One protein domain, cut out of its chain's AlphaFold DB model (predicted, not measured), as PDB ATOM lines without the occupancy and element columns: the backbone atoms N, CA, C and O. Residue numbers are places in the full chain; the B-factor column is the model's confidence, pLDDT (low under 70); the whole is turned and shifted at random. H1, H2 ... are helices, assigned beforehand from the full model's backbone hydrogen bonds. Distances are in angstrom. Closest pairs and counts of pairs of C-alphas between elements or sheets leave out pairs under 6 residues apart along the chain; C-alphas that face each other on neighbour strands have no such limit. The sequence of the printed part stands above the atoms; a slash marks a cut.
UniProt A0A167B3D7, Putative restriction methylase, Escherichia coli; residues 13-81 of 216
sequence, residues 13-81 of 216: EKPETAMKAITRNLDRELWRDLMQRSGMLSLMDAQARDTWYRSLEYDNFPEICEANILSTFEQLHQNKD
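What this domain is: This is residues 13 to 81 of the 216 residues of the protein "Putative restriction methylase" of Escherichia coli (UniProt A0A167B3D7). One long helix, H1, makes the longest axis; residues 13 to 22 stick out free at one end, and beside its other half two shorter helices, H3 and H4, lie on two sides of it, with a gap between them. The chain turns back from H1 through the short H2 into H3, then crosses by residues 58 to 65 to H4. The printed part has 69 residues with four named helices, in the order H1, H2, H3, H4, and no named strand: its class is all helix. It is elongated, spanning 46 by 25 by 17 A, and only just loose, close to compact, with a radius of gyration of the C-alphas of 13.3 A.

How they stand to each other: H1, residues 15 to 37, is close to but not clearly touching H2, residues 40 to 43; their closest C-alphas, those of Met 35 and Leu 41, are 6.2 A apart. H3, residues 46 to 57, is close to but not clearly touching H1, the closest C-alphas being those of Arg 28 and Leu 56 at 6.0 A. H1 and H3 stand at a shallow tilt of 21 degrees, opposite ways. H4, residues 66 to 78, is near H1, with 5 pairs of C-alphas within 10 A. H3 and H4 are apart. In H1, H3 and H4 every O i to N i+4 pair is within hydrogen-bond range; H2 is too short for one.

Where its parts are: H1 begins at C-alpha 15 (-24.593, 17.325, 155.315) and is 32.6 A long. H3 measures 16.3 A. H4 measures 18.1 A and ends at C-alpha 78 (-21.312, 4.283, 117.697).

The domain as a whole: The two farthest C-alphas, those of Lys 14 and Asp 81, are 45.7 A apart. The printed part has no cut and no long link. No printed residue is under pLDDT 70.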
ATOM      1  N   GLU A  13     -19.769  22.214 156.085       76.56
ATOM      2  CA  GLU A  13     -20.976  22.430 155.285       76.56
ATOM      3  C   GLU A  13     -22.151  21.601 155.813       76.56
ATOM      4  O   GLU A  13     -21.986  20.600 156.512       76.56
ATOM      5  N   LYS A  14     -23.378  21.995 155.446       86.31
ATOM      6  CA  LYS A  14     -24.559  21.175 155.753       86.31
ATOM      7  C   LYS A  14     -24.393  19.783 155.123       86.31
ATOM      8  O   LYS A  14     -23.982  19.717 153.961       86.31
ATOM      9  N   PRO A  15     -24.775  18.689 155.817       86.44
ATOM     10  CA  PRO A  15     -24.593  17.325 155.315       86.44
ATOM     11  C   PRO A  15     -25.099  17.113 153.883       86.44
ATOM     12  O   PRO A  15     -24.416  16.492 153.081       86.44
ATOM     13  N   GLU A  16     -26.246  17.693 153.522       87.69
ATOM     14  CA  GLU A  16     -26.809  17.607 152.167       87.69
ATOM     15  C   GLU A  16     -25.898  18.219 151.089       87.69
ATOM     16  O   GLU A  16     -25.733  17.645 150.012       87.69
ATOM     17  N   THR A  17     -25.294  19.376 151.371       87.19
ATOM     18  CA  THR A  17     -24.358  20.049 150.459       87.19
ATOM     19  C   THR A  17     -23.058  19.261 150.355       87.19
ATOM     20  O   THR A  17     -22.562  19.027 149.253       87.19
ATOM     21  N   ALA A  18     -22.536  18.806 151.498       85.75
ATOM     22  CA  ALA A  18     -21.320  18.009 151.558       85.75
ATOM     23  C   ALA A  18     -21.474  16.684 150.793       85.75
ATOM     24  O   ALA A  18     -20.598  16.336 150.007       85.75
ATOM     25  N   MET A  19     -22.599  15.972 150.956       89.44
ATOM     26  CA  MET A  19     -22.805  14.687 150.280       89.44
ATOM     27  C   MET A  19     -22.904  14.859 148.768       89.44
ATOM     28  O   MET A  19     -22.264  14.110 148.041       89.44
ATOM     29  N   LYS A  20     -23.612  15.888 148.280       88.19
ATOM     30  CA  LYS A  20     -23.673  16.186 146.839       88.19
ATOM     31  C   LYS A  20     -22.287  16.431 146.242       88.19
ATOM     32  O   LYS A  20     -21.992  15.921 145.164       88.19
ATOM     33  N   ALA A  21     -21.437  17.183 146.939       87.12
ATOM     34  CA  ALA A  21     -20.078  17.455 146.485       87.12
ATOM     35  C   ALA A  21     -19.187  16.202 146.507       87.12
ATOM     36  O   ALA A  21     -18.434  15.971 145.561       87.12
ATOM     37  N   ILE A  22     -19.285  15.377 147.556       88.44
ATOM     38  CA  ILE A  22     -18.548  14.108 147.656       88.44
ATOM     39  C   ILE A  22     -18.963  13.162 146.527       88.44
ATOM     40  O   ILE A  22     -18.092  12.692 145.799       88.44
ATOM     41  N   THR A  23     -20.266  12.943 146.327       90.50
ATOM     42  CA  THR A  23     -20.783  12.106 145.233       90.50
ATOM     43  C   THR A  23     -20.293  12.608 143.879       90.50
ATOM     44  O   THR A  23     -19.762  11.828 143.103       90.50
ATOM     45  N   ARG A  24     -20.360  13.920 143.612       88.81
ATOM     46  CA  ARG A  24     -19.880  14.490 142.341       88.81
ATOM     47  C   ARG A  24     -18.384  14.287 142.112       88.81
ATOM     48  O   ARG A  24     -17.980  14.008 140.987       88.81
ATOM     49  N   ASN A  25     -17.564  14.409 143.153       90.31
ATOM     50  CA  ASN A  25     -16.130  14.148 143.036       90.31
ATOM     51  C   ASN A  25     -15.846  12.671 142.737       90.31
ATOM     52  O   ASN A  25     -15.029  12.388 141.863       90.31
ATOM     53  N   LEU A  26     -16.548  11.749 143.406       92.19
ATOM     54  CA  LEU A  26     -16.437  10.313 143.139       92.19
ATOM     55  C   LEU A  26     -16.891   9.975 141.716       92.19
ATOM     56  O   LEU A  26     -16.171   9.289 140.995       92.19
ATOM     57  N   ASP A  27     -18.024  10.516 141.273       94.38
ATOM     58  CA  ASP A  27     -18.530  10.313 139.915       94.38
ATOM     59  C   ASP A  27     -17.524  10.784 138.860       94.38
ATOM     60  O   ASP A  27     -17.280  10.091 137.872       94.38
ATOM     61  N   ARG A  28     -16.885  11.942 139.082       94.38
ATOM     62  CA  ARG A  28     -15.847  12.472 138.189       94.38
ATOM     63  C   ARG A  28     -14.654  11.519 138.071       94.38
ATOM     64  O   ARG A  28     -14.132  11.323 136.972       94.38
ATOM     65  N   GLU A  29     -14.199  10.958 139.189       93.12
ATOM     66  CA  GLU A  29     -13.093   9.993 139.213       93.12
ATOM     67  C   GLU A  29     -13.473   8.677 138.529       93.12
ATOM     68  O   GLU A  29     -12.693   8.163 137.724       93.12
ATOM     69  N   LEU A  30     -14.691   8.183 138.762       95.06
ATOM     70  CA  LEU A  30     -15.211   6.980 138.112       95.06
ATOM     71  C   LEU A  30     -15.318   7.157 136.596       95.06
ATOM     72  O   LEU A  30     -14.840   6.308 135.848       95.06
ATOM     73  N   TRP A  31     -15.858   8.279 136.114       95.62
ATOM     74  CA  TRP A  31     -15.902   8.570 134.679       95.62
ATOM     75  C   TRP A  31     -14.513   8.656 134.047       95.62
ATOM     76  O   TRP A  31     -14.313   8.187 132.924       95.62
ATOM     77  N   ARG A  32     -13.538   9.228 134.763       93.06
ATOM     78  CA  ARG A  32     -12.145   9.276 134.308       93.06
ATOM     79  C   ARG A  32     -11.557   7.869 134.157       93.06
ATOM     80  O   ARG A  32     -10.970   7.585 133.113       93.06
ATOM     81  N   ASP A  33     -11.743   7.002 135.152       92.75
ATOM     82  CA  ASP A  33     -11.257   5.615 135.127       92.75
ATOM     83  C   ASP A  33     -11.953   4.785 134.033       92.75
ATOM     84  O   ASP A  33     -11.283   4.113 133.247       92.75
ATOM     85  N   LEU A  34     -13.277   4.907 133.888       94.12
ATOM     86  CA  LEU A  34     -14.047   4.237 132.833       94.12
ATOM     87  C   LEU A  34     -13.547   4.616 131.427       94.12
ATOM     88  O   LEU A  34     -13.320   3.751 130.575       94.12
ATOM     89  N   MET A  35     -13.328   5.907 131.174       90.12
ATOM     90  CA  MET A  35     -12.809   6.385 129.889       90.12
ATOM     91  C   MET A  35     -11.381   5.920 129.606       90.12
ATOM     92  O   MET A  35     -11.044   5.630 128.456       90.12
ATOM     93  N   GLN A  36     -10.548   5.813 130.639       86.75
ATOM     94  CA  GLN A  36      -9.196   5.284 130.503       86.75
ATOM     95  C   GLN A  36      -9.214   3.782 130.185       86.75
ATOM     96  O   GLN A  36      -8.562   3.350 129.237       86.75
ATOM     97  N   ARG A  37     -10.000   2.991 130.924       87.94
ATOM     98  CA  ARG A  37     -10.070   1.526 130.769       87.94
ATOM     99  C   ARG A  37     -10.738   1.074 129.479       87.94
ATOM    100  O   ARG A  37     -10.361   0.047 128.928       87.94
ATOM    101  N   SER A  38     -11.715   1.833 128.994       86.31
ATOM    102  CA  SER A  38     -12.383   1.549 127.717       86.31
ATOM    103  C   SER A  38     -11.485   1.761 126.494       86.31
ATOM    104  O   SER A  38     -11.845   1.348 125.395       86.31
ATOM    105  N   GLY A  39     -10.353   2.456 126.656       83.56
ATOM    106  CA  GLY A  39      -9.502   2.875 125.549       83.56
ATOM    107  C   GLY A  39     -10.094   4.014 124.715       83.56
ATOM    108  O   GLY A  39      -9.467   4.433 123.749       83.56
ATOM    109  N   MET A  40     -11.250   4.582 125.064       85.75
ATOM    110  CA  MET A  40     -11.898   5.607 124.236       85.75
ATOM    111  C   MET A  40     -11.055   6.886 124.103       85.75
ATOM    112  O   MET A  40     -10.995   7.487 123.032       85.75
ATOM    113  N   LEU A  41     -10.318   7.262 125.157       85.00
ATOM    114  CA  LEU A  41      -9.392   8.403 125.119       85.00
ATOM    115  C   LEU A  41      -8.293   8.250 124.061       85.00
ATOM    116  O   LEU A  41      -7.756   9.247 123.587       85.00
ATOM    117  N   SER A  42      -7.947   7.018 123.697       80.38
ATOM    118  CA  SER A  42      -6.888   6.741 122.727       80.38
ATOM    119  C   SER A  42      -7.319   7.008 121.280       80.38
ATOM    120  O   SER A  42      -6.483   7.377 120.456       80.38
ATOM    121  N   LEU A  43      -8.625   6.894 121.005       83.06
ATOM    122  CA  LEU A  43      -9.248   7.188 119.710       83.06
ATOM    123  C   LEU A  43      -9.448   8.693 119.489       83.06
ATOM    124  O   LEU A  43      -9.644   9.140 118.362       83.06
ATOM    125  N   MET A  44      -9.425   9.472 120.568       86.44
ATOM    126  CA  MET A  44      -9.663  10.907 120.551       86.44
ATOM    127  C   MET A  44      -8.389  11.689 120.202       86.44
ATOM    128  O   MET A  44      -7.297  11.418 120.715       86.44
ATOM    129  N   ASP A  45      -8.551  12.721 119.375       84.88
ATOM    130  CA  ASP A  45      -7.544  13.769 119.197       84.88
ATOM    131  C   ASP A  45      -7.447  14.683 120.437       84.88
ATOM    132  O   ASP A  45      -8.257  14.613 121.368       84.88
ATOM    133  N   ALA A  46      -6.435  15.549 120.470       83.94
ATOM    134  CA  ALA A  46      -6.212  16.488 121.567       83.94
ATOM    135  C   ALA A  46      -7.419  17.398 121.866       83.94
ATOM    136  O   ALA A  46      -7.703  17.662 123.034       83.94
ATOM    137  N   GLN A  47      -8.169  17.837 120.851       85.56
ATOM    138  CA  GLN A  47      -9.340  18.701 121.026       85.56
ATOM    139  C   GLN A  47     -10.518  17.937 121.644       85.56
ATOM    140  O   GLN A  47     -11.195  18.448 122.542       85.56
ATOM    141  N   ALA A  48     -10.770  16.712 121.185       87.75
ATOM    142  CA  ALA A  48     -11.802  15.849 121.748       87.75
ATOM    143  C   ALA A  48     -11.486  15.488 123.211       87.75
ATOM    144  O   ALA A  48     -12.372  15.557 124.064       87.75
ATOM    145  N   ARG A  49     -10.211  15.200 123.518       87.75
ATOM    146  CA  ARG A  49      -9.750  14.963 124.896       87.75
ATOM    147  C   ARG A  49      -9.899  16.199 125.780       87.75
ATOM    148  O   ARG A  49     -10.421  16.075 126.881       87.75
ATOM    149  N   ASP A  50      -9.498  17.381 125.309       88.56
ATOM    150  CA  ASP A  50      -9.664  18.640 126.056       88.56
ATOM    151  C   ASP A  50     -11.144  18.926 126.345       88.56
ATOM    152  O   ASP A  50     -11.514  19.239 127.474       88.56
ATOM    153  N   THR A  51     -12.021  18.718 125.358       89.62
ATOM    154  CA  THR A  51     -13.474  18.877 125.535       89.62
ATOM    155  C   THR A  51     -14.015  17.950 126.626       89.62
ATOM    156  O   THR A  51     -14.788  18.388 127.477       89.62
ATOM    157  N   TRP A  52     -13.574  16.689 126.638       89.75
ATOM    158  CA  TRP A  52     -13.941  15.720 127.668       89.75
ATOM    159  C   TRP A  52     -13.400  16.093 129.056       89.75
ATOM    160  O   TRP A  52     -14.127  16.066 130.045       89.75
ATOM    161  N   TYR A  53     -12.130  16.489 129.168       89.94
ATOM    162  CA  TYR A  53     -11.587  16.900 130.463       89.94
ATOM    163  C   TYR A  53     -12.301  18.137 131.011       89.94
ATOM    164  O   TYR A  53     -12.642  18.165 132.193       89.94
ATOM    165  N   ARG A  54     -12.633  19.107 130.154       90.56
ATOM    166  CA  ARG A  54     -13.439  20.269 130.549       90.56
ATOM    167  C   ARG A  54     -14.843  19.878 130.997       90.56
ATOM    168  O   ARG A  54     -15.342  20.465 131.953       90.56
ATOM    169  N   SER A  55     -15.491  18.895 130.364       90.88
ATOM    170  CA  SER A  55     -16.812  18.444 130.823       90.88
ATOM    171  C   SER A  55     -16.748  17.838 132.228       90.88
ATOM    172  O   SER A  55     -17.655  18.066 133.025       90.88
ATOM    173  N   LEU A  56     -15.648  17.159 132.571       89.31
ATOM    174  CA  LEU A  56     -15.380  16.692 133.934       89.31
ATOM    175  C   LEU A  56     -15.108  17.838 134.921       89.31
ATOM    176  O   LEU A  56     -15.565  17.777 136.060       89.31
ATOM    177  N   GLU A  57     -14.371  18.873 134.514       86.31
ATOM    178  CA  GLU A  57     -14.059  20.033 135.365       86.31
ATOM    179  C   GLU A  57     -15.285  20.898 135.676       86.31
ATOM    180  O   GLU A  57     -15.423  21.380 136.799       86.31
ATOM    181  N   TYR A  58     -16.183  21.073 134.705       87.69
ATOM    182  CA  TYR A  58     -17.402  21.878 134.844       87.69
ATOM    183  C   TYR A  58     -18.628  21.074 135.304       87.69
ATOM    184  O   TYR A  58     -19.754  21.544 135.153       87.69
ATOM    185  N   ASP A  59     -18.425  19.867 135.842       83.75
ATOM    186  CA  ASP A  59     -19.483  18.967 136.325       83.75
ATOM    187  C   ASP A  59     -20.589  18.661 135.298       83.75
ATOM    188  O   ASP A  59     -21.717  18.305 135.644       83.75
ATOM    189  N   ASN A  60     -20.246  18.751 134.013       89.12
ATOM    190  CA  ASN A  60     -21.129  18.476 132.891       89.12
ATOM    191  C   ASN A  60     -20.987  17.014 132.442       89.12
ATOM    192  O   ASN A  60     -20.547  16.725 131.329       89.12
ATOM    193  N   PHE A  61     -21.320  16.089 133.340       91.25
ATOM    194  CA  PHE A  61     -21.330  14.651 133.079       91.25
ATOM    195  C   PHE A  61     -22.563  13.979 133.705       91.25
ATOM    196  O   PHE A  61     -23.100  14.485 134.706       91.25
ATOM    197  N   PRO A  62     -23.029  12.849 133.134       92.31
ATOM    198  CA  PRO A  62     -24.150  12.098 133.687       92.31
ATOM    199  C   PRO A  62     -23.832  11.577 135.090       92.31
ATOM    200  O   PRO A  62     -22.688  11.246 135.391       92.31
ATOM    201  N   GLU A  63     -24.846  11.461 135.940       93.19
ATOM    202  CA  GLU A  63     -24.705  10.760 137.223       93.19
ATOM    203  C   GLU A  63     -24.241   9.316 136.992       93.19
ATOM    204  O   GLU A  63     -24.658   8.679 136.016       93.19
ATOM    205  N   ILE A  64     -23.390   8.791 137.874       94.94
ATOM    206  CA  ILE A  64     -22.982   7.390 137.786       94.94
ATOM    207  C   ILE A  64     -24.169   6.482 138.123       94.94
ATOM    208  O   ILE A  64     -24.587   6.338 139.268       94.94
ATOM    209  N   CYS A  65     -24.688   5.817 137.097       95.31
ATOM    210  CA  CYS A  65     -25.597   4.688 137.217       95.31
ATOM    211  C   CYS A  65     -25.437   3.780 135.994       95.31
ATOM    212  O   CYS A  65     -24.916   4.205 134.960       95.31
ATOM    213  N   GLU A  66     -25.887   2.531 136.099       96.69
ATOM    214  CA  GLU A  66     -25.745   1.541 135.025       96.69
ATOM    215  C   GLU A  66     -26.317   2.047 133.692       96.69
ATOM    216  O   GLU A  66     -25.633   2.000 132.672       96.69
ATOM    217  N   ALA A  67     -27.523   2.624 133.712       97.62
ATOM    218  CA  ALA A  67     -28.174   3.153 132.515       97.62
ATOM    219  C   ALA A  67     -27.364   4.278 131.844       97.62
ATOM    220  O   ALA A  67     -27.197   4.276 130.625       97.62
ATOM    221  N   ASN A  68     -26.816   5.211 132.629       96.75
ATOM    222  CA  ASN A  68     -26.018   6.321 132.106       96.75
ATOM    223  C   ASN A  68     -24.660   5.848 131.576       96.75
ATOM    224  O   ASN A  68     -24.210   6.337 130.537       96.75
ATOM    225  N   ILE A  69     -24.018   4.891 132.254       95.94
ATOM    226  CA  ILE A  69     -22.772   4.269 131.792       95.94
ATOM    227  C   ILE A  69     -23.010   3.582 130.450       95.94
ATOM    228  O   ILE A  69     -22.326   3.902 129.478       95.94
ATOM    229  N   LEU A  70     -24.010   2.698 130.373       96.38
ATOM    230  CA  LEU A  70     -24.343   1.976 129.146       96.38
ATOM    231  C   LEU A  70     -24.664   2.938 128.002       96.38
ATOM    232  O   LEU A  70     -24.040   2.847 126.949       96.38
ATOM    233  N   SER A  71     -25.549   3.912 128.230       96.69
ATOM    234  CA  SER A  71     -25.918   4.889 127.204       96.69
ATOM    235  C   SER A  71     -24.724   5.720 126.724       96.69
ATOM    236  O   SER A  71     -24.623   5.998 125.530       96.69
ATOM    237  N   THR A  72     -23.818   6.124 127.619       93.25
ATOM    238  CA  THR A  72     -22.636   6.916 127.243       93.25
ATOM    239  C   THR A  72     -21.662   6.082 126.416       93.25
ATOM    240  O   THR A  72     -21.196   6.528 125.368       93.25
ATOM    241  N   PHE A  73     -21.368   4.853 126.846       92.94
ATOM    242  CA  PHE A  73     -20.448   3.981 126.118       92.94
ATOM    243  C   PHE A  73     -21.018   3.472 124.797       92.94
ATOM    244  O   PHE A  73     -20.258   3.313 123.844       92.94
ATOM    245  N   GLU A  74     -22.332   3.279 124.701       94.00
ATOM    246  CA  GLU A  74     -23.003   2.971 123.441       94.00
ATOM    247  C   GLU A  74     -22.825   4.113 122.431       94.00
ATOM    248  O   GLU A  74     -22.364   3.874 121.315       94.00
ATOM    249  N   GLN A  75     -23.077   5.362 122.839       91.31
ATOM    250  CA  GLN A  75     -22.861   6.534 121.983       91.31
ATOM    251  C   GLN A  75     -21.394   6.692 121.576       91.31
ATOM    252  O   GLN A  75     -21.089   6.942 120.410       91.31
ATOM    253  N   LEU A  76     -20.468   6.528 122.523       89.62
ATOM    254  CA  LEU A  76     -19.038   6.599 122.233       89.62
ATOM    255  C   LEU A  76     -18.616   5.509 121.244       89.62
ATOM    256  O   LEU A  76     -17.834   5.781 120.340       89.62
ATOM    257  N   HIS A  77     -19.150   4.293 121.379       89.44
ATOM    258  CA  HIS A  77     -18.858   3.200 120.460       89.44
ATOM    259  C   HIS A  77     -19.435   3.445 119.063       89.44
ATOM    260  O   HIS A  77     -18.747   3.193 118.078       89.44
ATOM    261  N   GLN A  78     -20.670   3.944 118.971       90.75
ATOM    262  CA  GLN A  78     -21.312   4.283 117.697       90.75
ATOM    263  C   GLN A  78     -20.538   5.376 116.947       90.75
ATOM    264  O   GLN A  78     -20.381   5.292 115.734       90.75
ATOM    265  N   ASN A  79     -19.987   6.351 117.675       88.81
ATOM    266  CA  ASN A  79     -19.275   7.493 117.097       88.81
ATOM    267  C   ASN A  79     -17.752   7.299 117.005       88.81
ATOM    268  O   ASN A  79     -17.044   8.210 116.576       88.81
ATOM    269  N   LYS A  80     -17.216   6.145 117.423       86.69
ATOM    270  CA  LYS A  80     -15.765   5.940 117.584       86.69
ATOM    271  C   LYS A  80     -14.983   6.165 116.284       86.69
ATOM    272  O   LYS A  80     -13.917   6.777 116.313       86.69
ATOM    273  N   ASP A  81     -15.536   5.716 115.158       88.56
ATOM    274  CA  ASP A  81     -14.889   5.814 113.849       88.56
ATOM    275  C   ASP A  81     -14.890   7.271 113.368       88.56
ATOM    276  O   ASP A  81     -13.882   7.762 112.872       88.56
TER     277      ASP A  81